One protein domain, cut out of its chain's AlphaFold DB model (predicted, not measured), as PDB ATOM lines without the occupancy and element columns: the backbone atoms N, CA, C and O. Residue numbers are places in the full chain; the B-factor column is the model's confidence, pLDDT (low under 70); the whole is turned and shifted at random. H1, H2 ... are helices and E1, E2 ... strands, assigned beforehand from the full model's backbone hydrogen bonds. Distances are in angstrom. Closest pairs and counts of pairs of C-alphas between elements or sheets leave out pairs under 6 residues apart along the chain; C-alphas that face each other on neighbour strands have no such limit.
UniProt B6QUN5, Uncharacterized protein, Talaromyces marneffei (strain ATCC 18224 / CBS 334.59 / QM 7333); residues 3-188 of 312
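AT A GLANCE: This is residues 3 to 188 of the 312 residues of an uncharacterized protein of Talaromyces marneffei (strain ATCC 18224 / CBS 334.59 / QM 7333) (UniProt B6QUN5). With little regular structure, six strands form a closed mixed barrel, H5 packed outside it, and H1, H2 and H3 make a small lobe to one side. Round the ring run E1 E5 E2 E4 E3 E6. The 186 printed residues, under half in named elements, are mixed in class and compact, with radius of gyration of the C-alphas 16.5 A and spans of 49, 47 and 29 A.

HOW THE PARTS SIT: E1, residues 3 to 5, and E6, residues 180 to 188, are antiparallel, N 4 and O 181 being 3.0 A apart. In H2, residues 34 to 43, and H5, residues 165 to 171, every O i to N i+4 pair is within hydrogen-bond range; in H4, residues 82 to 88, 1 of 3, with 3 of 4 O i to N i+3 pairs.

IN THESE COORDINATES: E1 begins at C-alpha 3 (10.443, 36.545, 44.133), and E6, 22.9 A long, ends at C-alpha 188 (20.373, 21.949, 47.816).

THE WHOLE: The printed part has no cut; residues 122 to 159 form a long link; 55 residues have pLDDT under 70.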
ATOM      1  N   ARG A   3      11.412  35.953  43.211       71.25
ATOM      2  CA  ARG A   3      10.443  36.545  44.133       71.25
ATOM      3  C   ARG A   3       9.696  35.432  44.833       71.25
ATOM      4  O   ARG A   3       9.423  34.387  44.242       71.25
ATOM      5  N   SER A   4       9.356  35.695  46.079       67.94
ATOM      6  CA  SER A   4       8.504  34.815  46.853       67.94
ATOM      7  C   SER A   4       7.284  35.587  47.301       67.94
ATOM      8  O   SER A   4       7.405  36.732  47.744       67.94
ATOM      9  N   THR A   5       6.119  34.974  47.160       63.34
ATOM     10  CA  THR A   5       4.892  35.494  47.758       63.34
ATOM     11  C   THR A   5       4.421  34.563  48.849       63.34
ATOM     12  O   THR A   5       4.941  33.464  49.016       63.34
ATOM     13  N   HIS A   6       3.427  35.044  49.576       60.94
ATOM     14  CA  HIS A   6       2.490  34.201  50.285       60.94
ATOM     15  C   HIS A   6       1.092  34.487  49.719       60.94
ATOM     16  O   HIS A   6       0.565  35.594  49.900       60.94
ATOM     17  N   PHE A   7       0.509  33.532  48.996       49.28
ATOM     18  CA  PHE A   7      -0.833  33.621  48.435       49.28
ATOM     19  C   PHE A   7      -1.742  32.529  49.007       49.28
ATOM     20  O   PHE A   7      -1.960  31.475  48.421       49.28
ATOM     21  N   GLY A   8      -2.361  32.853  50.141       48.84
ATOM     22  CA  GLY A   8      -3.219  31.914  50.855       48.84
ATOM     23  C   GLY A   8      -2.410  30.853  51.593       48.84
ATOM     24  O   GLY A   8      -1.194  30.760  51.463       48.84
ATOM     25  N   GLU A   9      -3.093  30.070  52.417       50.78
ATOM     26  CA  GLU A   9      -2.463  28.923  53.050       50.78
ATOM     27  C   GLU A   9      -2.115  27.908  51.956       50.78
ATOM     28  O   GLU A   9      -2.985  27.532  51.172       50.78
ATOM     29  N   THR A  10      -0.866  27.449  51.901       48.97
ATOM     30  CA  THR A  10      -0.494  26.241  51.158       48.97
ATOM     31  C   THR A  10      -0.632  25.046  52.112       48.97
ATOM     32  O   THR A  10       0.354  24.685  52.774       48.97
ATOM     33  N   PRO A  11      -1.819  24.425  52.288       51.81
ATOM     34  CA  PRO A  11      -1.862  23.107  52.892       51.81
ATOM     35  C   PRO A  11      -1.120  22.199  51.918       51.81
ATOM     36  O   PRO A  11      -1.554  22.053  50.780       51.81
ATOM     37  N   ALA A  12       0.030  21.656  52.324       56.94
ATOM     38  CA  ALA A  12       0.796  20.724  51.507       56.94
ATOM     39  C   ALA A  12      -0.153  19.720  50.847       56.94
ATOM     40  O   ALA A  12      -0.811  18.930  51.525       56.94
ATOM     41  N   GLY A  13      -0.285  19.835  49.533       64.62
ATOM     42  CA  GLY A  13      -1.473  19.351  48.857       64.62
ATOM     43  C   GLY A  13      -1.077  18.691  47.572       64.62
ATOM     44  O   GLY A  13      -1.316  17.497  47.414       64.62
ATOM     45  N   ALA A  14      -0.412  19.419  46.673       74.12
ATOM     46  CA  ALA A  14      -0.299  18.905  45.327       74.12
ATOM     47  C   ALA A  14       0.733  17.796  45.103       74.12
ATOM     48  O   ALA A  14       0.565  16.958  44.217       74.12
ATOM     49  N   CYS A  15       1.713  17.683  46.000       81.56
ATOM     50  CA  CYS A  15       2.591  16.517  46.048       81.56
ATOM     51  C   CYS A  15       1.963  15.297  46.732       81.56
ATOM     52  O   CYS A  15       2.583  14.239  46.776       81.56
ATOM     53  N   GLY A  16       0.750  15.409  47.288       78.69
ATOM     54  CA  GLY A  16       0.044  14.263  47.859       78.69
ATOM     55  C   GLY A  16       0.830  13.567  48.975       78.69
ATOM     56  O   GLY A  16       0.812  12.343  49.064       78.69
ATOM     57  N   PHE A  17       1.541  14.328  49.810       86.38
ATOM     58  CA  PHE A  17       2.351  13.797  50.913       86.38
ATOM     59  C   PHE A  17       1.549  13.518  52.193       86.38
ATOM     60  O   PHE A  17       2.084  12.935  53.133       86.38
ATOM     61  N   GLY A  18       0.276  13.917  52.255       83.19
ATOM     62  CA  GLY A  18      -0.608  13.603  53.380       83.19
ATOM     63  C   GLY A  18      -0.128  14.229  54.684       83.19
ATOM     64  O   GLY A  18       0.420  15.327  54.686       83.19
ATOM     65  N   LEU A  19      -0.295  13.518  55.806       85.44
ATOM     66  CA  LEU A  19       0.185  13.991  57.113       85.44
ATOM     67  C   LEU A  19       1.689  14.323  57.136       85.44
ATOM     68  O   LEU A  19       2.072  15.207  57.895       85.44
ATOM     69  N   TYR A  20       2.536  13.705  56.299       87.00
ATOM     70  CA  TYR A  20       3.945  14.117  56.197       87.00
ATOM     71  C   TYR A  20       4.080  15.570  55.736       87.00
ATOM     72  O   TYR A  20       4.805  16.352  56.347       87.00
ATOM     73  N   GLY A  21       3.343  15.928  54.682       78.56
ATOM     74  CA  GLY A  21       3.322  17.284  54.155       78.56
ATOM     75  C   GLY A  21       2.542  18.249  55.044       78.56
ATOM     76  O   GLY A  21       2.866  19.421  55.077       78.56
ATOM     77  N   MET A  22       1.522  17.804  55.777       77.00
ATOM     78  CA  MET A  22       0.644  18.729  56.507       77.00
ATOM     79  C   MET A  22       1.034  18.952  57.973       77.00
ATOM     80  O   MET A  22       0.717  19.995  58.545       77.00
ATOM     81  N   CYS A  23       1.716  17.999  58.611       77.69
ATOM     82  CA  CYS A  23       2.056  18.114  60.024       77.69
ATOM     83  C   CYS A  23       3.233  19.060  60.248       77.69
ATOM     84  O   CYS A  23       4.398  18.682  60.134       77.69
ATOM     85  N   THR A  24       2.922  20.296  60.635       68.06
ATOM     86  CA  THR A  24       3.916  21.319  60.979       68.06
ATOM     87  C   THR A  24       3.905  21.637  62.474       68.06
ATOM     88  O   THR A  24       3.011  21.231  63.211       68.06
ATOM     89  N   THR A  25       4.935  22.338  62.953       57.03
ATOM     90  CA  THR A  25       5.072  22.743  64.363       57.03
ATOM     91  C   THR A  25       4.316  24.032  64.708       57.03
ATOM     92  O   THR A  25       4.419  24.501  65.838       57.03
ATOM     93  N   ALA A  26       3.614  24.645  63.752       55.53
ATOM     94  CA  ALA A  26       2.842  25.866  63.949       55.53
ATOM     95  C   ALA A  26       1.414  25.654  63.434       55.53
ATOM     96  O   ALA A  26       1.206  24.868  62.514       55.53
ATOM     97  N   SER A  27       0.428  26.349  64.012       48.75
ATOM     98  CA  SER A  27      -0.909  26.393  63.418       48.75
ATOM     99  C   SER A  27      -0.797  27.007  62.029       48.75
ATOM    100  O   SER A  27      -0.633  28.217  61.894       48.75
ATOM    101  N   VAL A  28      -0.879  26.161  61.004       51.66
ATOM    102  CA  VAL A  28      -1.387  26.589  59.704       51.66
ATOM    103  C   VAL A  28      -2.818  27.035  59.987       51.66
ATOM    104  O   VAL A  28      -3.529  26.374  60.755       51.66
ATOM    105  N   SER A  29      -3.195  28.221  59.523       45.53
ATOM    106  CA  SER A  29      -4.535  28.741  59.776       45.53
ATOM    107  C   SER A  29      -5.589  27.743  59.232       45.53
ATOM    108  O   SER A  29      -5.271  26.817  58.502       45.53
ATOM    109  N   GLY A  30      -6.820  27.755  59.748       50.50
ATOM    110  CA  GLY A  30      -7.927  26.970  59.174       50.50
ATOM    111  C   GLY A  30      -7.952  25.430  59.326       50.50
ATOM    112  O   GLY A  30      -9.053  24.879  59.255       50.50
ATOM    113  N   ILE A  31      -6.836  24.726  59.572       54.66
ATOM    114  CA  ILE A  31      -6.800  23.251  59.694       54.66
ATOM    115  C   ILE A  31      -6.201  22.822  61.044       54.66
ATOM    116  O   ILE A  31      -4.992  22.877  61.260       54.66
ATOM    117  N   ASP A  32      -7.053  22.345  61.956       60.59
ATOM    118  CA  ASP A  32      -6.613  21.719  63.208       60.59
ATOM    119  C   ASP A  32      -6.308  20.231  62.984       60.59
ATOM    120  O   ASP A  32      -7.201  19.385  62.992       60.59
ATOM    121  N   LEU A  33      -5.031  19.922  62.758       69.62
ATOM    122  CA  LEU A  33      -4.522  18.550  62.665       69.62
ATOM    123  C   LEU A  33      -3.917  18.056  63.989       69.62
ATOM    124  O   LEU A  33      -3.233  17.035  63.985       69.62
ATOM    125  N   GLY A  34      -4.093  18.780  65.103       69.69
ATOM    126  CA  GLY A  34      -3.287  18.629  66.320       69.69
ATOM    127  C   GLY A  34      -3.128  17.184  66.804       69.69
ATOM    128  O   GLY A  34      -2.001  16.697  66.936       69.69
ATOM    129  N   ASP A  35      -4.241  16.475  66.996       80.62
ATOM    130  CA  ASP A  35      -4.230  15.089  67.482       80.62
ATOM    131  C   ASP A  35      -3.667  14.099  66.446       80.62
ATOM    132  O   ASP A  35      -2.881  13.209  66.796       80.62
ATOM    133  N   ASP A  36      -4.001  14.275  65.164       81.12
ATOM    134  CA  ASP A  36      -3.496  13.429  64.075       81.12
ATOM    135  C   ASP A  36      -1.991  13.614  63.878       81.12
ATOM    136  O   ASP A  36      -1.266  12.635  63.689       81.12
ATOM    137  N   CYS A  37      -1.486  14.841  64.003       84.50
ATOM    138  CA  CYS A  37      -0.066  15.143  63.896       84.50
ATOM    139  C   CYS A  37       0.737  14.691  65.112       84.50
ATOM    140  O   CYS A  37       1.836  14.157  64.945       84.50
ATOM    141  N   ALA A  38       0.195  14.827  66.324       86.56
ATOM    142  CA  ALA A  38       0.823  14.275  67.521       86.56
ATOM    143  C   ALA A  38       0.938  12.746  67.422       86.56
ATOM    144  O   ALA A  38       2.004  12.172  67.677       86.56
ATOM    145  N   LYS A  39      -0.135  12.079  66.978       89.19
ATOM    146  CA  LYS A  39      -0.133  10.634  66.739       89.19
ATOM    147  C   LYS A  39       0.831  10.250  65.614       89.19
ATOM    148  O   LYS A  39       1.609   9.314  65.792       89.19
ATOM    149  N   PHE A  40       0.830  10.985  64.501       90.94
ATOM    150  CA  PHE A  40       1.733  10.760  63.372       90.94
ATOM    151  C   PHE A  40       3.193  10.833  63.814       90.94
ATOM    152  O   PHE A  40       3.954   9.919  63.523       90.94
ATOM    153  N   CYS A  41       3.568  11.840  64.602       89.88
ATOM    154  CA  CYS A  41       4.940  11.990  65.082       89.88
ATOM    155  C   CYS A  41       5.362  10.993  66.149       89.88
ATOM    156  O   CYS A  41       6.540  10.656  66.231       89.88
ATOM    157  N   SER A  42       4.418  10.485  66.936       91.12
ATOM    158  CA  SER A  42       4.682   9.362  67.834       91.12
ATOM    159  C   SER A  42       4.976   8.074  67.050       91.12
ATOM    160  O   SER A  42       5.854   7.300  67.425       91.12
ATOM    161  N   MET A  43       4.273   7.858  65.934       92.06
ATOM    162  CA  MET A  43       4.449   6.679  65.081       92.06
ATOM    163  C   MET A  43       5.654   6.770  64.140       92.06
ATOM    164  O   MET A  43       6.301   5.759  63.876       92.06
ATOM    165  N   TYR A  44       5.939   7.967  63.634       93.06
ATOM    166  CA  TYR A  44       6.946   8.243  62.615       93.06
ATOM    167  C   TYR A  44       7.877   9.378  63.076       93.06
ATOM    168  O   TYR A  44       7.865  10.465  62.494       93.06
ATOM    169  N   PRO A  45       8.679   9.164  64.135       90.44
ATOM    170  CA  PRO A  45       9.501  10.218  64.728       90.44
ATOM    171  C   PRO A  45      10.511  10.803  63.737       90.44
ATOM    172  O   PRO A  45      10.704  12.018  63.716       90.44
ATOM    173  N   ASP A  46      11.087   9.980  62.860       88.94
ATOM    174  CA  ASP A  46      12.039  10.421  61.832       88.94
ATOM    175  C   ASP A  46      11.399  11.400  60.838       88.94
ATOM    176  O   ASP A  46      11.988  12.425  60.507       88.94
ATOM    177  N   LEU A  47      10.141  11.151  60.448       89.88
ATOM    178  CA  LEU A  47       9.357  12.037  59.581       89.88
ATOM    179  C   LEU A  47       9.003  13.371  60.252       89.88
ATOM    180  O   LEU A  47       8.574  14.316  59.582       89.88
ATOM    181  N   CYS A  48       9.148  13.445  61.576       86.94
ATOM    182  CA  CYS A  48       8.886  14.635  62.370       86.94
ATOM    183  C   CYS A  48      10.104  15.348  62.922       86.94
ATOM    184  O   CYS A  48       9.965  16.433  63.488       86.94
ATOM    185  N   THR A  49      11.275  14.757  62.746       85.62
ATOM    186  CA  THR A  49      12.505  15.278  63.310       85.62
ATOM    187  C   THR A  49      13.139  16.249  62.331       85.62
ATOM    188  O   THR A  49      13.475  15.897  61.202       85.62
ATOM    189  N   ASP A  50      13.324  17.483  62.786       85.81
ATOM    190  CA  ASP A  50      14.179  18.433  62.091       85.81
ATOM    191  C   ASP A  50      15.648  17.964  62.175       85.81
ATOM    192  O   ASP A  50      16.097  17.515  63.236       85.81
ATOM    193  N   PRO A  51      16.431  18.056  61.087       83.62
ATOM    194  CA  PRO A  51      17.863  17.773  61.135       83.62
ATOM    195  C   PRO A  51      18.583  18.759  62.067       83.62
ATOM    196  O   PRO A  51      18.186  19.911  62.211       83.62
ATOM    197  N   ALA A  52      19.711  18.337  62.645       78.38
ATOM    198  CA  ALA A  52      20.390  19.040  63.745       78.38
ATOM    199  C   ALA A  52      20.691  20.543  63.523       78.38
ATOM    200  O   ALA A  52      20.862  21.268  64.498       78.38
ATOM    201  N   ASN A  53      20.761  21.008  62.270       83.06
ATOM    202  CA  ASN A  53      21.105  22.390  61.918       83.06
ATOM    203  C   ASN A  53      20.021  23.135  61.126       83.06
ATOM    204  O   ASN A  53      20.231  24.299  60.784       83.06
ATOM    205  N   TYR A  54      18.895  22.495  60.802       85.06
ATOM    206  CA  TYR A  54      17.861  23.117  59.980       85.06
ATOM    207  C   TYR A  54      16.482  22.833  60.536       85.06
ATOM    208  O   TYR A  54      16.166  21.709  60.897       85.06
ATOM    209  N   THR A  55      15.633  23.849  60.521       86.50
ATOM    210  CA  THR A  55      14.197  23.668  60.698       86.50
ATOM    211  C   THR A  55      13.594  23.443  59.319       86.50
ATOM    212  O   THR A  55      13.675  24.335  58.479       86.50
ATOM    213  N   LEU A  56      13.031  22.265  59.065       85.19
ATOM    214  CA  LEU A  56      12.347  21.924  57.814       85.19
ATOM    215  C   LEU A  56      10.833  21.955  57.984       85.19
ATOM    216  O   LEU A  56      10.113  22.342  57.067       85.19
ATOM    217  N   ARG A  57      10.330  21.583  59.162       82.88
ATOM    218  CA  ARG A  57       8.890  21.514  59.419       82.88
ATOM    219  C   ARG A  57       8.187  22.837  59.143       82.88
ATOM    220  O   ARG A  57       8.491  23.860  59.762       82.88
ATOM    221  N   GLY A  58       7.231  22.794  58.219       80.88
ATOM    222  CA  GLY A  58       6.469  23.953  57.768       80.88
ATOM    223  C   GLY A  58       7.214  24.874  56.804       80.88
ATOM    224  O   GLY A  58       6.600  25.821  56.334       80.88
ATOM    225  N   ASN A  59       8.485  24.624  56.467       88.94
ATOM    226  CA  ASN A  59       9.180  25.357  55.408       88.94
ATOM    227  C   ASN A  59       8.773  24.828  54.030       88.94
ATOM    228  O   ASN A  59       9.556  24.205  53.321       88.94
ATOM    229  N   PHE A  60       7.521  25.055  53.673       88.44
ATOM    230  CA  PHE A  60       6.944  24.566  52.436       88.44
ATOM    231  C   PHE A  60       6.932  25.642  51.373       88.44
ATOM    232  O   PHE A  60       6.785  26.830  51.678       88.44
ATOM    233  N   ALA A  61       7.088  25.203  50.132       89.25
ATOM    234  CA  ALA A  61       6.952  26.061  48.978       89.25
ATOM    235  C   ALA A  61       6.231  25.352  47.830       89.25
ATOM    236  O   ALA A  61       6.312  24.131  47.674       89.25
ATOM    237  N   ALA A  62       5.572  26.163  47.012       87.31
ATOM    238  CA  ALA A  62       4.981  25.786  45.745       87.31
ATOM    239  C   ALA A  62       5.674  26.576  44.621       87.31
ATOM    240  O   ALA A  62       5.563  27.807  44.580       87.31
ATOM    241  N   PRO A  63       6.427  25.923  43.723       85.25
ATOM    242  CA  PRO A  63       7.078  26.605  42.623       85.25
ATOM    243  C   PRO A  63       6.089  26.838  41.474       85.25
ATOM    244  O   PRO A  63       5.034  26.204  41.394       85.25
ATOM    245  N   ASN A  64       6.439  27.753  40.572       79.50
ATOM    246  CA  ASN A  64       5.659  28.030  39.368       79.50
ATOM    247  C   ASN A  64       5.614  26.860  38.369       79.50
ATOM    248  O   ASN A  64       6.546  26.062  38.277       79.50
ATOM    249  N   GLY A  65       4.576  26.904  37.526       68.44
ATOM    250  CA  GLY A  65       4.143  25.904  36.540       68.44
ATOM    251  C   GLY A  65       5.204  25.109  35.759       68.44
ATOM    252  O   GLY A  65       4.992  23.947  35.440       68.44
ATOM    253  N   ASN A  66       6.299  25.753  35.370       68.94
ATOM    254  CA  ASN A  66       7.336  25.204  34.493       68.94
ATOM    255  C   ASN A  66       8.691  25.110  35.206       68.94
ATOM    256  O   ASN A  66       9.731  25.364  34.600       68.94
ATOM    257  N   TYR A  67       8.684  24.908  36.524       78.06
ATOM    258  CA  TYR A  67       9.901  24.925  37.326       78.06
ATOM    259  C   TYR A  67      10.850  23.765  36.990       78.06
ATOM    260  O   TYR A  67      12.035  24.006  36.761       78.06
ATOM    261  N   TYR A  68      10.376  22.518  36.961       76.75
ATOM    262  CA  TYR A  68      11.270  21.359  36.873       76.75
ATOM    263  C   TYR A  68      12.025  21.327  35.538       76.75
ATOM    264  O   TYR A  68      13.252  21.164  35.523       76.75
ATOM    265  N   THR A  69      11.340  21.613  34.427       74.38
ATOM    266  CA  THR A  69      11.938  21.681  33.086       74.38
ATOM    267  C   THR A  69      12.946  22.814  32.894       74.38
ATOM    268  O   THR A  69      13.698  22.799  31.919       74.38
ATOM    269  N   GLN A  70      13.035  23.779  33.819       75.62
ATOM    270  CA  GLN A  70      14.125  24.768  33.802       75.62
ATOM    271  C   GLN A  70      15.478  24.150  34.166       75.62
ATOM    272  O   GLN A  70      16.516  24.666  33.752       75.62
ATOM    273  N   PHE A  71      15.480  23.062  34.941       75.62
ATOM    274  CA  PHE A  71      16.700  22.440  35.460       75.62
ATOM    275  C   PHE A  71      16.963  21.057  34.876       75.62
ATOM    276  O   PHE A  71      18.118  20.630  34.828       75.62
ATOM    277  N   TRP A  72      15.914  20.366  34.444       79.31
ATOM    278  CA  TRP A  72      15.984  18.995  33.962       79.31
ATOM    279  C   TRP A  72      15.283  18.857  32.614       79.31
ATOM    280  O   TRP A  72      14.282  19.522  32.368       79.31
ATOM    281  N   PRO A  73      15.755  17.978  31.719       76.88
ATOM    282  CA  PRO A  73      14.941  17.600  30.576       76.88
ATOM    283  C   PRO A  73      13.671  16.886  31.063       76.88
ATOM    284  O   PRO A  73      13.735  16.053  31.971       76.88
ATOM    285  N   MET A  74      12.531  17.177  30.429       72.00
ATOM    286  CA  MET A  74      11.307  16.398  30.633       72.00
ATOM    287  C   MET A  74      11.595  14.917  30.359       72.00
ATOM    288  O   MET A  74      12.280  14.584  29.383       72.00
ATOM    289  N   LEU A  75      11.086  14.021  31.207       72.56
ATOM    290  CA  LEU A  75      11.320  12.593  31.020       72.56
ATOM    291  C   LEU A  75      10.529  12.063  29.808       72.56
ATOM    292  O   LEU A  75       9.343  12.363  29.687       72.56
ATOM    293  N   PRO A  76      11.130  11.230  28.929       62.69
ATOM    294  CA  PRO A  76      10.474  10.758  27.701       62.69
ATOM    295  C   PRO A  76       9.203   9.924  27.906       62.69
ATOM    296  O   PRO A  76       8.429   9.753  26.969       62.69
ATOM    297  N   SER A  77       9.027   9.341  29.093       57.03
ATOM    298  CA  SER A  77       7.909   8.457  29.440       57.03
ATOM    299  C   SER A  77       6.740   9.177  30.115       57.03
ATOM    300  O   SER A  77       5.801   8.508  30.542       57.03
ATOM    301  N   LEU A  78       6.816  10.500  30.262       61.19
ATOM    302  CA  LEU A  78       5.776  11.309  30.886       61.19
ATOM    303  C   LEU A  78       4.951  12.034  29.825       61.19
ATOM    304  O   LEU A  78       5.434  12.312  28.725       61.19
ATOM    305  N   ASP A  79       3.692  12.318  30.153       59.56
ATOM    306  CA  ASP A  79       2.859  13.160  29.307       59.56
ATOM    307  C   ASP A  79       3.452  14.576  29.306       59.56
ATOM    308  O   ASP A  79       3.797  15.160  30.328       59.56
ATOM    309  N   THR A  80       3.616  15.144  28.121       56.12
ATOM    310  CA  THR A  80       4.328  16.411  27.909       56.12
ATOM    311  C   THR A  80       3.520  17.645  28.330       56.12
ATOM    312  O   THR A  80       3.785  18.751  27.853       56.12
ATOM    313  N   SER A  81       2.500  17.484  29.175       61.72
ATOM    314  CA  SER A  81       1.698  18.601  29.661       61.72
ATOM    315  C   SER A  81       2.499  19.445  30.660       61.72
ATOM    316  O   SER A  81       3.240  18.936  31.497       61.72
ATOM    317  N   ALA A  82       2.348  20.770  30.582       60.00
ATOM    318  CA  ALA A  82       3.040  21.702  31.476       60.00
ATOM    319  C   ALA A  82       2.654  21.517  32.957       60.00
ATOM    320  O   ALA A  82       3.377  21.967  33.837       60.00
ATOM    321  N   GLU A  83       1.525  20.861  33.250       61.25
ATOM    322  CA  GLU A  83       1.121  20.568  34.625       61.25
ATOM    323  C   GLU A  83       2.005  19.485  35.254       61.25
ATOM    324  O   GLU A  83       2.451  19.694  36.380       61.25
ATOM    325  N   GLN A  84       2.346  18.410  34.526       66.44
ATOM    326  CA  GLN A  84       3.194  17.316  35.036       66.44
ATOM    327  C   GLN A  84       4.591  17.776  35.467       66.44
ATOM    328  O   GLN A  84       5.160  17.217  36.406       66.44
ATOM    329  N   ASP A  85       5.106  18.843  34.856       69.81
ATOM    330  CA  ASP A  85       6.387  19.440  35.229       69.81
ATOM    331  C   ASP A  85       6.441  19.852  36.709       69.81
ATOM    332  O   ASP A  85       7.432  19.625  37.399       69.81
ATOM    333  N   ASN A  86       5.345  20.396  37.244       65.94
ATOM    334  CA  ASN A  86       5.301  20.855  38.637       65.94
ATOM    335  C   ASN A  86       5.575  19.733  39.631       65.94
ATOM    336  O   ASN A  86       6.196  19.946  40.672       65.94
ATOM    337  N   TYR A  87       5.138  18.527  39.302       75.69
ATOM    338  CA  TYR A  87       5.081  17.425  40.251       75.69
ATOM    339  C   TYR A  87       6.348  16.588  40.270       75.69
ATOM    340  O   TYR A  87       6.649  15.938  41.267       75.69
ATOM    341  N   LEU A  88       7.167  16.694  39.224       80.31
ATOM    342  CA  LEU A  88       8.511  16.124  39.227       80.31
ATOM    343  C   LEU A  88       9.442  16.815  40.228       80.31
ATOM    344  O   LEU A  88      10.458  16.244  40.615       80.31
ATOM    345  N   SER A  89       9.077  18.015  40.685       85.50
ATOM    346  CA  SER A  89       9.800  18.732  41.735       85.50
ATOM    347  C   SER A  89       9.359  18.394  43.159       85.50
ATOM    348  O   SER A  89       9.969  18.877  44.111       85.50
ATOM    349  N   CYS A  90       8.331  17.560  43.334       88.00
ATOM    350  CA  CYS A  90       7.843  17.182  44.654       88.00
ATOM    351  C   CYS A  90       8.945  16.549  45.506       88.00
ATOM    352  O   CYS A  90       9.570  15.569  45.108       88.00
ATOM    353  N   GLY A  91       9.156  17.114  46.692       90.62
ATOM    354  CA  GLY A  91      10.209  16.731  47.624       90.62
ATOM    355  C   GLY A  91      11.532  17.472  47.430       90.62
ATOM    356  O   GLY A  91      12.385  17.345  48.300       90.62
ATOM    357  N   GLU A  92      11.736  18.252  46.356       92.25
ATOM    358  CA  GLU A  92      12.991  18.997  46.174       92.25
ATOM    359  C   GLU A  92      13.216  20.041  47.270       92.25
ATOM    360  O   GLU A  92      12.269  20.644  47.776       92.25
ATOM    361  N   CYS A  93      14.487  20.289  47.604       93.00
ATOM    362  CA  CYS A  93      14.855  21.267  48.619       93.00
ATOM    363  C   CYS A  93      15.658  22.447  48.083       93.00
ATOM    364  O   CYS A  93      16.518  22.326  47.202       93.00
ATOM    365  N   PHE A  94      15.426  23.603  48.698       92.25
ATOM    366  CA  PHE A  94      16.108  24.847  48.370       92.25
ATOM    367  C   PHE A  94      16.558  25.566  49.612       92.25
ATOM    368  O   PHE A  94      15.807  25.676  50.568       92.25
ATOM    369  N   GLU A  95      17.738  26.161  49.553       94.06
ATOM    370  CA  GLU A  95      18.066  27.239  50.469       94.06
ATOM    371  C   GLU A  95      17.541  28.547  49.882       94.06
ATOM    372  O   GLU A  95      17.858  28.886  48.738       94.06
ATOM    373  N   LEU A  96      16.750  29.274  50.665       94.25
ATOM    374  CA  LEU A  96      16.208  30.583  50.332       94.25
ATOM    375  C   LEU A  96      16.777  31.635  51.286       94.25
ATOM    376  O   LEU A  96      16.776  31.462  52.508       94.25
ATOM    377  N   VAL A  97      17.222  32.752  50.717       93.44
ATOM    378  CA  VAL A  97      17.644  33.944  51.453       93.44
ATOM    379  C   VAL A  97      16.824  35.147  51.020       93.44
ATOM    380  O   VAL A  97      16.605  35.381  49.828       93.44
ATOM    381  N   ARG A  98      16.394  35.942  51.998       92.31
ATOM    382  CA  ARG A  98      15.797  37.248  51.741       92.31
ATOM    383  C   ARG A  98      16.878  38.235  51.308       92.31
ATOM    384  O   ARG A  98      17.994  38.235  51.824       92.31
ATOM    385  N   THR A  99      16.528  39.093  50.362       90.88
ATOM    386  CA  THR A  99      17.376  40.195  49.897       90.88
ATOM    387  C   THR A  99      16.707  41.534  50.149       90.88
ATOM    388  O   THR A  99      15.497  41.607  50.371       90.88
ATOM    389  N   HIS A 100      17.490  42.604  50.105       89.25
ATOM    390  CA  HIS A 100      16.941  43.950  50.012       89.25
ATOM    391  C   HIS A 100      16.145  44.122  48.703       89.25
ATOM    392  O   HIS A 100      16.357  43.372  47.751       89.25
ATOM    393  N   PRO A 101      15.287  45.153  48.581       85.94
ATOM    394  CA  PRO A 101      14.615  45.493  47.321       85.94
ATOM    395  C   PRO A 101      15.564  45.608  46.123       85.94
ATOM    396  O   PRO A 101      15.230  45.200  45.013       85.94
ATOM    397  N   ASN A 102      16.789  46.087  46.343       84.75
ATOM    398  CA  ASN A 102      17.813  46.170  45.303       84.75
ATOM    399  C   ASN A 102      18.507  44.825  44.966       84.75
ATOM    400  O   ASN A 102      19.455  44.791  44.183       84.75
ATOM    401  N   GLY A 103      18.051  43.744  45.603       84.06
ATOM    402  CA  GLY A 103      18.543  42.366  45.619       84.06
ATOM    403  C   GLY A 103      19.971  42.155  46.120       84.06
ATOM    404  O   GLY A 103      20.535  41.082  45.892       84.06
ATOM    405  N   THR A 104      20.561  43.128  46.826       89.00
ATOM    406  CA  THR A 104      21.758  42.865  47.635       89.00
ATOM    407  C   THR A 104      21.385  42.023  48.856       89.00
ATOM    408  O   THR A 104      20.271  42.114  49.377       89.00
ATOM    409  N   LEU A 105      22.312  41.184  49.315       92.00
ATOM    410  CA  LEU A 105      22.122  40.387  50.527       92.00
ATOM    411  C   LEU A 105      22.109  41.296  51.761       92.00
ATOM    412  O   LEU A 105      22.874  42.259  51.814       92.00
ATOM    413  N   TYR A 106      21.271  40.956  52.740       93.19
ATOM    414  CA  TYR A 106      21.369  41.516  54.088       93.19
ATOM    415  C   TYR A 106      22.671  41.041  54.746       93.19
ATOM    416  O   TYR A 106      23.018  39.858  54.663       93.19
ATOM    417  N   ALA A 107      23.370  41.930  55.443       93.88
ATOM    418  CA  ALA A 107      24.392  41.545  56.407       93.88
ATOM    419  C   ALA A 107      23.734  40.999  57.685       93.88
ATOM    420  O   ALA A 107      22.615  41.368  58.035       93.88
ATOM    421  N   SER A 108      24.434  40.139  58.430       93.25
ATOM    422  CA  SER A 108      23.875  39.480  59.625       93.25
ATOM    423  C   SER A 108      23.472  40.440  60.753       93.25
ATOM    424  O   SER A 108      22.775  40.042  61.681       93.25
ATOM    425  N   ASN A 109      23.956  41.681  60.713       92.50
ATOM    426  CA  ASN A 109      23.655  42.751  61.659       92.50
ATOM    427  C   ASN A 109      22.642  43.775  61.121       92.50
ATOM    428  O   ASN A 109      22.327  44.730  61.833       92.50
ATOM    429  N   ASP A 110      22.154  43.608  59.891       93.12
ATOM    430  CA  ASP A 110      21.164  44.511  59.317       93.12
ATOM    431  C   ASP A 110      19.789  44.288  59.952       93.12
ATOM    432  O   ASP A 110      19.367  43.164  60.240       93.12
ATOM    433  N   ALA A 111      19.047  45.380  60.135       88.62
ATOM    434  CA  ALA A 111      17.658  45.299  60.564       88.62
ATOM    435  C   ALA A 111      16.826  44.560  59.500       88.62
ATOM    436  O   ALA A 111      16.791  44.968  58.340       88.62
ATOM    437  N   GLY A 112      16.145  43.485  59.905       85.62
ATOM    438  CA  GLY A 112      15.369  42.628  59.002       85.62
ATOM    439  C   GLY A 112      16.146  41.449  58.409       85.62
ATOM    440  O   GLY A 112      15.561  40.693  57.634       85.62
ATOM    441  N   TYR A 113      17.419  41.258  58.786       94.06
ATOM    442  CA  TYR A 113      18.151  40.037  58.461       94.06
ATOM    443  C   TYR A 113      17.438  38.807  59.032       94.06
ATOM    444  O   TYR A 113      17.134  38.732  60.224       94.06
ATOM    445  N   SER A 114      17.237  37.813  58.173       93.19
ATOM    446  CA  SER A 114      16.836  36.462  58.544       93.19
ATOM    447  C   SER A 114      17.921  35.481  58.099       93.19
ATOM    448  O   SER A 114      18.421  35.622  56.976       93.19
ATOM    449  N   PRO A 115      18.266  34.462  58.904       93.06
ATOM    450  CA  PRO A 115      19.132  33.393  58.425       93.06
ATOM    451  C   PRO A 115      18.501  32.678  57.214       93.06
ATOM    452  O   PRO A 115      17.273  32.690  57.077       93.06
ATOM    453  N   PRO A 116      19.314  32.047  56.345       94.00
ATOM    454  CA  PRO A 116      18.798  31.214  55.266       94.00
ATOM    455  C   PRO A 116      17.853  30.135  55.796       94.00
ATOM    456  O   PRO A 116      18.105  29.546  56.850       94.00
ATOM    457  N   ILE A 117      16.793  29.849  55.045       94.00
ATOM    458  CA  ILE A 117      15.853  28.771  55.364       94.00
ATOM    459  C   ILE A 117      15.934  27.682  54.303       94.00
ATOM    460  O   ILE A 117      16.113  27.983  53.124       94.00
ATOM    461  N   ILE A 118      15.800  26.423  54.720       93.62
ATOM    462  CA  ILE A 118      15.667  25.305  53.786       93.62
ATOM    463  C   ILE A 118      14.186  25.033  53.574       93.62
ATOM    464  O   ILE A 118      13.483  24.722  54.534       93.62
ATOM    465  N   LEU A 119      13.744  25.184  52.334       92.94
ATOM    466  CA  LEU A 119      12.404  24.894  51.853       92.94
ATOM    467  C   LEU A 119      12.337  23.475  51.300       92.94
ATOM    468  O   LEU A 119      13.323  22.996  50.740       92.94
ATOM    469  N   GLU A 120      11.165  22.861  51.394       91.50
ATOM    470  CA  GLU A 120      10.778  21.656  50.666       91.50
ATOM    471  C   GLU A 120       9.591  21.962  49.753       91.50
ATOM    472  O   GLU A 120       8.627  22.620  50.159       91.50
ATOM    473  N   ILE A 121       9.648  21.453  48.525       90.00
ATOM    474  CA  ILE A 121       8.523  21.513  47.600       90.00
ATOM    475  C   ILE A 121       7.503  20.441  47.966       90.00
ATOM    476  O   ILE A 121       7.774  19.246  47.865       90.00
ATOM    477  N   VAL A 122       6.316  20.871  48.378       86.12
ATOM    478  CA  VAL A 122       5.216  19.970  48.782       86.12
ATOM    479  C   VAL A 122       3.902  20.287  48.073       86.12
ATOM    480  O   VAL A 122       2.888  19.619  48.290       86.12
ATOM    481  N   ASP A 123       3.911  21.322  47.243       83.06
ATOM    482  CA  ASP A 123       2.744  21.823  46.546       83.06
ATOM    483  C   ASP A 123       3.161  22.456  45.210       83.06
ATOM    484  O   ASP A 123       4.350  22.539  44.893       83.06
ATOM    485  N   SER A 124       2.189  22.872  44.406       80.06
ATOM    486  CA  SER A 124       2.413  23.454  43.080       80.06
ATOM    487  C   SER A 124       1.665  24.771  42.928       80.06
ATOM    488  O   SER A 124       0.505  24.863  43.323       80.06
ATOM    489  N   CYS A 125       2.293  25.757  42.288       79.94
ATOM    490  CA  CYS A 125       1.680  27.030  41.917       79.94
ATOM    491  C   CYS A 125       1.482  27.012  40.390       79.94
ATOM    492  O   CYS A 125       2.332  27.519  39.650       79.94
ATOM    493  N   PRO A 126       0.411  26.385  39.859       75.50
ATOM    494  CA  PRO A 126       0.163  26.367  38.425       75.50
ATOM    495  C   PRO A 126      -0.398  27.712  37.949       75.50
ATOM    496  O   PRO A 126      -1.174  28.377  38.638       75.50
ATOM    497  N   CYS A 127      -0.057  28.095  36.720       73.38
ATOM    498  CA  CYS A 127      -0.498  29.348  36.091       73.38
ATOM    499  C   CYS A 127      -2.031  29.533  36.122       73.38
ATOM    500  O   CYS A 127      -2.518  30.644  36.314       73.38
ATOM    501  N   SER A 128      -2.796  28.446  35.991       71.38
ATOM    502  CA  SER A 128      -4.264  28.444  36.048       71.38
ATOM    503  C   SER A 128      -4.837  28.802  37.424       71.38
ATOM    504  O   SER A 128      -5.923  29.376  37.483       71.38
ATOM    505  N   ALA A 129      -4.123  28.499  38.515       70.88
ATOM    506  CA  ALA A 129      -4.563  28.816  39.873       70.88
ATOM    507  C   ALA A 129      -4.415  30.308  40.175       70.88
ATOM    508  O   ALA A 129      -5.306  30.920  40.765       70.88
ATOM    509  N   ASN A 130      -3.307  30.909  39.741       72.00
ATOM    510  CA  ASN A 130      -3.101  32.340  39.877       72.00
ATOM    511  C   ASN A 130      -2.220  32.878  38.751       72.00
ATOM    512  O   ASN A 130      -0.989  32.853  38.828       72.00
ATOM    513  N   THR A 131      -2.858  33.438  37.725       74.19
ATOM    514  CA  THR A 131      -2.138  33.891  36.533       74.19
ATOM    515  C   THR A 131      -1.154  35.028  36.797       74.19
ATOM    516  O   THR A 131      -0.245  35.273  36.006       74.19
ATOM    517  N   LYS A 132      -1.329  35.723  37.921       72.19
ATOM    518  CA  LYS A 132      -0.516  36.863  38.331       72.19
ATOM    519  C   LYS A 132       0.861  36.462  38.853       72.19
ATOM    520  O   LYS A 132       1.824  37.171  38.585       72.19
ATOM    521  N   TRP A 133       0.945  35.364  39.604       72.50
ATOM    522  CA  TRP A 133       2.159  34.976  40.335       72.50
ATOM    523  C   TRP A 133       2.698  33.601  39.913       72.50
ATOM    524  O   TRP A 133       3.903  33.425  39.758       72.50
ATOM    525  N   CYS A 134       1.809  32.649  39.625       76.81
ATOM    526  CA  CYS A 134       2.156  31.254  39.351       76.81
ATOM    527  C   CYS A 134       2.589  30.964  37.900       76.81
ATOM    528  O   CYS A 134       3.066  29.869  37.601       76.81
ATOM    529  N   CYS A 135       2.418  31.901  36.961       71.50
ATOM    530  CA  CYS A 135       2.759  31.686  35.543       71.50
ATOM    531  C   CYS A 135       4.258  31.804  35.224       71.50
ATOM    532  O   CYS A 135       4.651  31.685  34.062       71.50
ATOM    533  N   GLY A 136       5.095  32.041  36.235       67.69
ATOM    534  CA  GLY A 136       6.524  32.255  36.052       67.69
ATOM    535  C   GLY A 136       6.858  33.637  35.465       67.69
ATOM    536  O   GLY A 136       5.988  34.498  35.312       67.69
ATOM    537  N   PRO A 137       8.136  33.873  35.128       61.16
ATOM    538  CA  PRO A 137       8.672  35.212  34.860       61.16
ATOM    539  C   PRO A 137       8.136  35.886  33.581       61.16
ATOM    540  O   PRO A 137       8.265  37.099  33.438       61.16
ATOM    541  N   GLY A 138       7.514  35.136  32.662       58.75
ATOM    542  CA  GLY A 138       7.030  35.646  31.370       58.75
ATOM    543  C   GLY A 138       5.654  36.332  31.387       58.75
ATOM    544  O   GLY A 138       5.266  36.920  30.381       58.75
ATOM    545  N   VAL A 139       4.912  36.256  32.498       61.44
ATOM    546  CA  VAL A 139       3.532  36.789  32.637       61.44
ATOM    547  C   VAL A 139       3.406  37.705  33.874       61.44
ATOM    548  O   VAL A 139       2.313  38.090  34.282       61.44
ATOM    549  N   ASP A 140       4.542  38.073  34.470       58.28
ATOM    550  CA  ASP A 140       4.633  38.786  35.748       58.28
ATOM    551  C   ASP A 140       3.939  40.166  35.716       58.28
ATOM    552  O   ASP A 140       4.144  40.983  34.813       58.28
ATOM    553  N   GLN A 141       3.104  40.440  36.724       58.38
ATOM    554  CA  GLN A 141       2.335  41.683  36.858       58.38
ATOM    555  C   GLN A 141       3.178  42.762  37.550       58.38
ATOM    556  O   GLN A 141       3.001  43.106  38.720       58.38
ATOM    557  N   CYS A 142       4.083  43.343  36.767       55.19
ATOM    558  CA  CYS A 142       5.080  44.352  37.140       55.19
ATOM    559  C   CYS A 142       4.563  45.620  37.839       55.19
ATOM    560  O   CYS A 142       5.361  46.439  38.289       55.19
ATOM    561  N   GLN A 143       3.250  45.835  37.894       53.44
ATOM    562  CA  GLN A 143       2.664  47.074  38.405       53.44
ATOM    563  C   GLN A 143       2.495  47.097  39.930       53.44
ATOM    564  O   GLN A 143       2.170  48.148  40.479       53.44
ATOM    565  N   GLU A 144       2.737  45.981  40.625       56.28
ATOM    566  CA  GLU A 144       2.440  45.866  42.062       56.28
ATOM    567  C   GLU A 144       3.660  45.883  42.996       56.28
ATOM    568  O   GLU A 144       3.508  46.124  44.191       56.28
ATOM    569  N   VAL A 145       4.875  45.701  42.472       65.00
ATOM    570  CA  VAL A 145       6.137  45.829  43.225       65.00
ATOM    571  C   VAL A 145       7.030  46.869  42.554       65.00
ATOM    572  O   VAL A 145       7.893  46.557  41.739       65.00
ATOM    573  N   SER A 146       6.795  48.143  42.872       57.91
ATOM    574  CA  SER A 146       7.428  49.289  42.200       57.91
ATOM    575  C   SER A 146       8.873  49.580  42.629       57.91
ATOM    576  O   SER A 146       9.519  50.447  42.045       57.91
ATOM    577  N   ASN A 147       9.392  48.888  43.647       69.94
ATOM    578  CA  ASN A 147      10.656  49.217  44.314       69.94
ATOM    579  C   ASN A 147      11.729  48.116  44.255       69.94
ATOM    580  O   ASN A 147      12.797  48.292  44.844       69.94
ATOM    581  N   PHE A 148      11.486  46.990  43.578       74.62
ATOM    582  CA  PHE A 148      12.497  45.939  43.447       74.62
ATOM    583  C   PHE A 148      13.430  46.245  42.264       74.62
ATOM    584  O   PHE A 148      12.963  46.538  41.171       74.62
ATOM    585  N   THR A 149      14.755  46.166  42.433       66.69
ATOM    586  CA  THR A 149      15.721  46.371  41.325       66.69
ATOM    587  C   THR A 149      15.649  45.249  40.296       66.69
ATOM    588  O   THR A 149      15.820  45.497  39.111       66.69
ATOM    589  N   TYR A 150      15.303  44.035  40.727       62.50
ATOM    590  CA  TYR A 150      14.916  42.925  39.843       62.50
ATOM    591  C   TYR A 150      13.396  42.937  39.570       62.50
ATOM    592  O   TYR A 150      12.766  41.916  39.280       62.50
ATOM    593  N   GLY A 151      12.797  44.119  39.731       52.88
ATOM    594  CA  GLY A 151      11.416  44.478  39.460       52.88
ATOM    595  C   GLY A 151      11.189  44.645  37.970       52.88
ATOM    596  O   GLY A 151      11.143  45.756  37.470       52.88
ATOM    597  N   CYS A 152      10.998  43.515  37.305       56.56
ATOM    598  CA  CYS A 152      10.341  43.362  36.017       56.56
ATOM    599  C   CYS A 152      11.057  43.871  34.736       56.56
ATOM    600  O   CYS A 152      11.423  45.041  34.652       56.56
ATOM    601  N   PRO A 153      11.146  43.025  33.683       59.91
ATOM    602  CA  PRO A 153      10.848  41.592  33.725       59.91
ATOM    603  C   PRO A 153      11.790  40.891  34.716       59.91
ATOM    604  O   PRO A 153      12.903  41.356  34.971       59.91
ATOM    605  N   LEU A 154      11.312  39.820  35.347       64.56
ATOM    606  CA  LEU A 154      12.209  38.955  36.105       64.56
ATOM    607  C   LEU A 154      13.288  38.415  35.150       64.56
ATOM    608  O   LEU A 154      12.960  38.124  33.998       64.56
ATOM    609  N   PRO A 155      14.557  38.301  35.583       67.81
ATOM    610  CA  PRO A 155      15.586  37.673  34.764       67.81
ATOM    611  C   PRO A 155      15.151  36.289  34.263       67.81
ATOM    612  O   PRO A 155      14.469  35.552  34.978       67.81
ATOM    613  N   ASP A 156      15.587  35.916  33.061       67.88
ATOM    614  CA  ASP A 156      15.377  34.561  32.547       67.88
ATOM    615  C   ASP A 156      15.903  33.521  33.553       67.88
ATOM    616  O   ASP A 156      16.996  33.663  34.111       67.88
ATOM    617  N   GLY A 157      15.102  32.483  33.813       65.81
ATOM    618  CA  GLY A 157      15.399  31.455  34.817       65.81
ATOM    619  C   GLY A 157      15.098  31.858  36.266       65.81
ATOM    620  O   GLY A 157      15.412  31.099  37.179       65.81
ATOM    621  N   SER A 158      14.499  33.028  36.512       74.44
ATOM    622  CA  SER A 158      13.865  33.315  37.799       74.44
ATOM    623  C   SER A 158      12.649  32.423  38.010       74.44
ATOM    624  O   SER A 158      11.828  32.242  37.113       74.44
ATOM    625  N   ILE A 159      12.506  31.932  39.233       79.31
ATOM    626  CA  ILE A 159      11.322  31.191  39.653       79.31
ATOM    627  C   ILE A 159      10.380  32.117  40.422       79.31
ATOM    628  O   ILE A 159      10.692  33.275  40.712       79.31
ATOM    629  N   HIS A 160       9.202  31.605  40.717       82.56
ATOM    630  CA  HIS A 160       8.334  32.124  41.750       82.56
ATOM    631  C   HIS A 160       8.119  31.001  42.761       82.56
ATOM    632  O   HIS A 160       7.886  29.860  42.365       82.56
ATOM    633  N   LEU A 161       8.239  31.325  44.046       86.75
ATOM    634  CA  LEU A 161       7.981  30.398  45.144       86.75
ATOM    635  C   LEU A 161       6.867  30.973  46.008       86.75
ATOM    636  O   LEU A 161       7.080  31.996  46.666       86.75
ATOM    637  N   ASP A 162       5.718  30.313  46.018       86.75
ATOM    638  CA  ASP A 162       4.669  30.609  46.980       86.75
ATOM    639  C   ASP A 162       4.980  29.865  48.277       86.75
ATOM    640  O   ASP A 162       5.092  28.638  48.295       86.75
ATOM    641  N   LEU A 163       5.269  30.614  49.335       89.06
ATOM    642  CA  LEU A 163       5.752  30.086  50.605       89.06
ATOM    643  C   LEU A 163       4.580  29.876  51.553       89.06
ATOM    644  O   LEU A 163       3.663  30.687  51.568       89.06
ATOM    645  N   SER A 164       4.659  28.870  52.423       85.31
ATOM    646  CA  SER A 164       3.737  28.780  53.560       85.31
ATOM    647  C   SER A 164       3.893  29.975  54.510       85.31
ATOM    648  O   SER A 164       4.962  30.588  54.589       85.31
ATOM    649  N   ASP A 165       2.875  30.246  55.332       84.38
ATOM    650  CA  ASP A 165       2.938  31.246  56.410       84.38
ATOM    651  C   ASP A 165       4.189  31.090  57.287       84.38
ATOM    652  O   ASP A 165       4.864  32.061  57.638       84.38
ATOM    653  N   VAL A 166       4.533  29.846  57.628       85.94
ATOM    654  CA  VAL A 166       5.686  29.519  58.472       85.94
ATOM    655  C   VAL A 166       6.997  29.868  57.764       85.94
ATOM    656  O   VAL A 166       7.858  30.526  58.358       85.94
ATOM    657  N   ALA A 167       7.147  29.461  56.502       90.12
ATOM    658  CA  ALA A 167       8.317  29.770  55.686       90.12
ATOM    659  C   ALA A 167       8.464  31.285  55.483       90.12
ATOM    660  O   ALA A 167       9.542  31.842  55.703       90.12
ATOM    661  N   MET A 168       7.369  31.960  55.133       90.94
ATOM    662  CA  MET A 168       7.328  33.399  54.885       90.94
ATOM    663  C   MET A 168       7.643  34.203  56.153       90.94
ATOM    664  O   MET A 168       8.423  35.155  56.109       90.94
ATOM    665  N   THR A 169       7.119  33.781  57.308       90.38
ATOM    666  CA  THR A 169       7.429  34.379  58.617       90.38
ATOM    667  C   THR A 169       8.910  34.232  58.958       90.38
ATOM    668  O   THR A 169       9.550  35.197  59.380       90.38
ATOM    669  N   ARG A 170       9.494  33.042  58.751       91.44
ATOM    670  CA  ARG A 170      10.925  32.792  59.006       91.44
ATOM    671  C   ARG A 170      11.818  33.610  58.071       91.44
ATOM    672  O   ARG A 170      12.774  34.224  58.543       91.44
ATOM    673  N   ALA A 171      11.459  33.701  56.790       92.94
ATOM    674  CA  ALA A 171      12.145  34.541  55.805       92.94
ATOM    675  C   ALA A 171      12.050  36.047  56.121       92.94
ATOM    676  O   ALA A 171      12.848  36.835  55.623       92.94
ATOM    677  N   GLN A 172      11.097  36.462  56.960       92.69
ATOM    678  CA  GLN A 172      10.923  37.843  57.416       92.69
ATOM    679  C   GLN A 172      11.355  38.055  58.874       92.69
ATOM    680  O   GLN A 172      10.819  38.913  59.574       92.69
ATOM    681  N   ALA A 173      12.340  37.285  59.341       90.19
ATOM    682  CA  ALA A 173      12.917  37.417  60.681       90.19
ATOM    683  C   ALA A 173      11.892  37.246  61.824       90.19
ATOM    684  O   ALA A 173      12.027  37.835  62.895       90.19
ATOM    685  N   GLY A 174      10.873  36.408  61.607       88.25
ATOM    686  CA  GLY A 174       9.898  36.022  62.627       88.25
ATOM    687  C   GLY A 174       8.620  36.859  62.652       88.25
ATOM    688  O   GLY A 174       7.805  36.671  63.550       88.25
ATOM    689  N   THR A 175       8.412  37.782  61.707       86.94
ATOM    690  CA  THR A 175       7.162  38.557  61.611       86.94
ATOM    691  C   THR A 175       6.687  38.634  60.166       86.94
ATOM    692  O   THR A 175       7.376  39.176  59.309       86.94
ATOM    693  N   LEU A 176       5.490  38.115  59.898       88.00
ATOM    694  CA  LEU A 176       4.848  38.181  58.587       88.00
ATOM    695  C   LEU A 176       4.272  39.587  58.351       88.00
ATOM    696  O   LEU A 176       3.239  39.930  58.922       88.00
ATOM    697  N   VAL A 177       4.955  40.412  57.550       87.50
ATOM    698  CA  VAL A 177       4.541  41.805  57.265       87.50
ATOM    699  C   VAL A 177       4.326  42.031  55.771       87.50
ATOM    700  O   VAL A 177       3.319  42.601  55.358       87.50
ATOM    701  N   GLU A 178       5.280  41.597  54.954       86.56
ATOM    702  CA  GLU A 178       5.262  41.750  53.504       86.56
ATOM    703  C   GLU A 178       4.601  40.528  52.860       86.56
ATOM    704  O   GLU A 178       4.906  39.392  53.217       86.56
ATOM    705  N   GLY A 179       3.710  40.758  51.892       82.81
ATOM    706  CA  GLY A 179       3.096  39.684  51.099       82.81
ATOM    707  C   GLY A 179       3.967  39.201  49.935       82.81
ATOM    708  O   GLY A 179       3.753  38.107  49.421       82.81
ATOM    709  N   VAL A 180       4.961  40.001  49.526       84.88
ATOM    710  CA  VAL A 180       5.921  39.687  48.458       84.88
ATOM    711  C   VAL A 180       7.309  40.133  48.901       84.88
ATOM    712  O   VAL A 180       7.484  41.300  49.249       84.88
ATOM    713  N   ILE A 181       8.296  39.238  48.852       87.62
ATOM    714  CA  ILE A 181       9.690  39.533  49.210       87.62
ATOM    715  C   ILE A 181      10.650  39.192  48.058       87.62
ATOM    716  O   ILE A 181      10.446  38.197  47.352       87.62
ATOM    717  N   PRO A 182      11.716  39.986  47.848       87.25
ATOM    718  CA  PRO A 182      12.758  39.658  46.888       87.25
ATOM    719  C   PRO A 182      13.757  38.692  47.530       87.25
ATOM    720  O   PRO A 182      14.228  38.899  48.655       87.25
ATOM    721  N   THR A 183      14.110  37.635  46.811       88.88
ATOM    722  CA  THR A 183      14.863  36.508  47.366       88.88
ATOM    723  C   THR A 183      15.964  36.037  46.416       88.88
ATOM    724  O   THR A 183      15.963  36.266  45.202       88.88
ATOM    725  N   GLN A 184      16.953  35.350  46.974       89.38
ATOM    726  CA  GLN A 184      17.833  34.468  46.220       89.38
ATOM    727  C   GLN A 184      17.613  33.045  46.713       89.38
ATOM    728  O   GLN A 184      17.225  32.818  47.855       89.38
ATOM    729  N   TYR A 185      17.836  32.095  45.821       89.88
ATOM    730  CA  TYR A 185      17.626  30.691  46.095       89.88
ATOM    731  C   TYR A 185      18.734  29.885  45.440       89.88
ATOM    732  O   TYR A 185      19.312  30.299  44.429       89.88
ATOM    733  N   LYS A 186      18.999  28.720  46.011       89.81
ATOM    734  CA  LYS A 186      19.793  27.670  45.383       89.81
ATOM    735  C   LYS A 186      19.157  26.331  45.722       89.81
ATOM    736  O   LYS A 186      18.717  26.124  46.852       89.81
ATOM    737  N   ARG A 187      19.113  25.419  44.755       89.88
ATOM    738  CA  ARG A 187      18.746  24.029  45.029       89.88
ATOM    739  C   ARG A 187      19.839  23.389  45.881       89.88
ATOM    740  O   ARG A 187      21.024  23.614  45.622       89.88
ATOM    741  N   VAL A 188      19.451  22.617  46.887       92.38
ATOM    742  CA  VAL A 188      20.373  21.949  47.816       92.38
ATOM    743  C   VAL A 188      19.932  20.510  48.057       92.38
ATOM    744  O   VAL A 188      18.749  20.209  47.894       92.38
TER     745      VAL A 188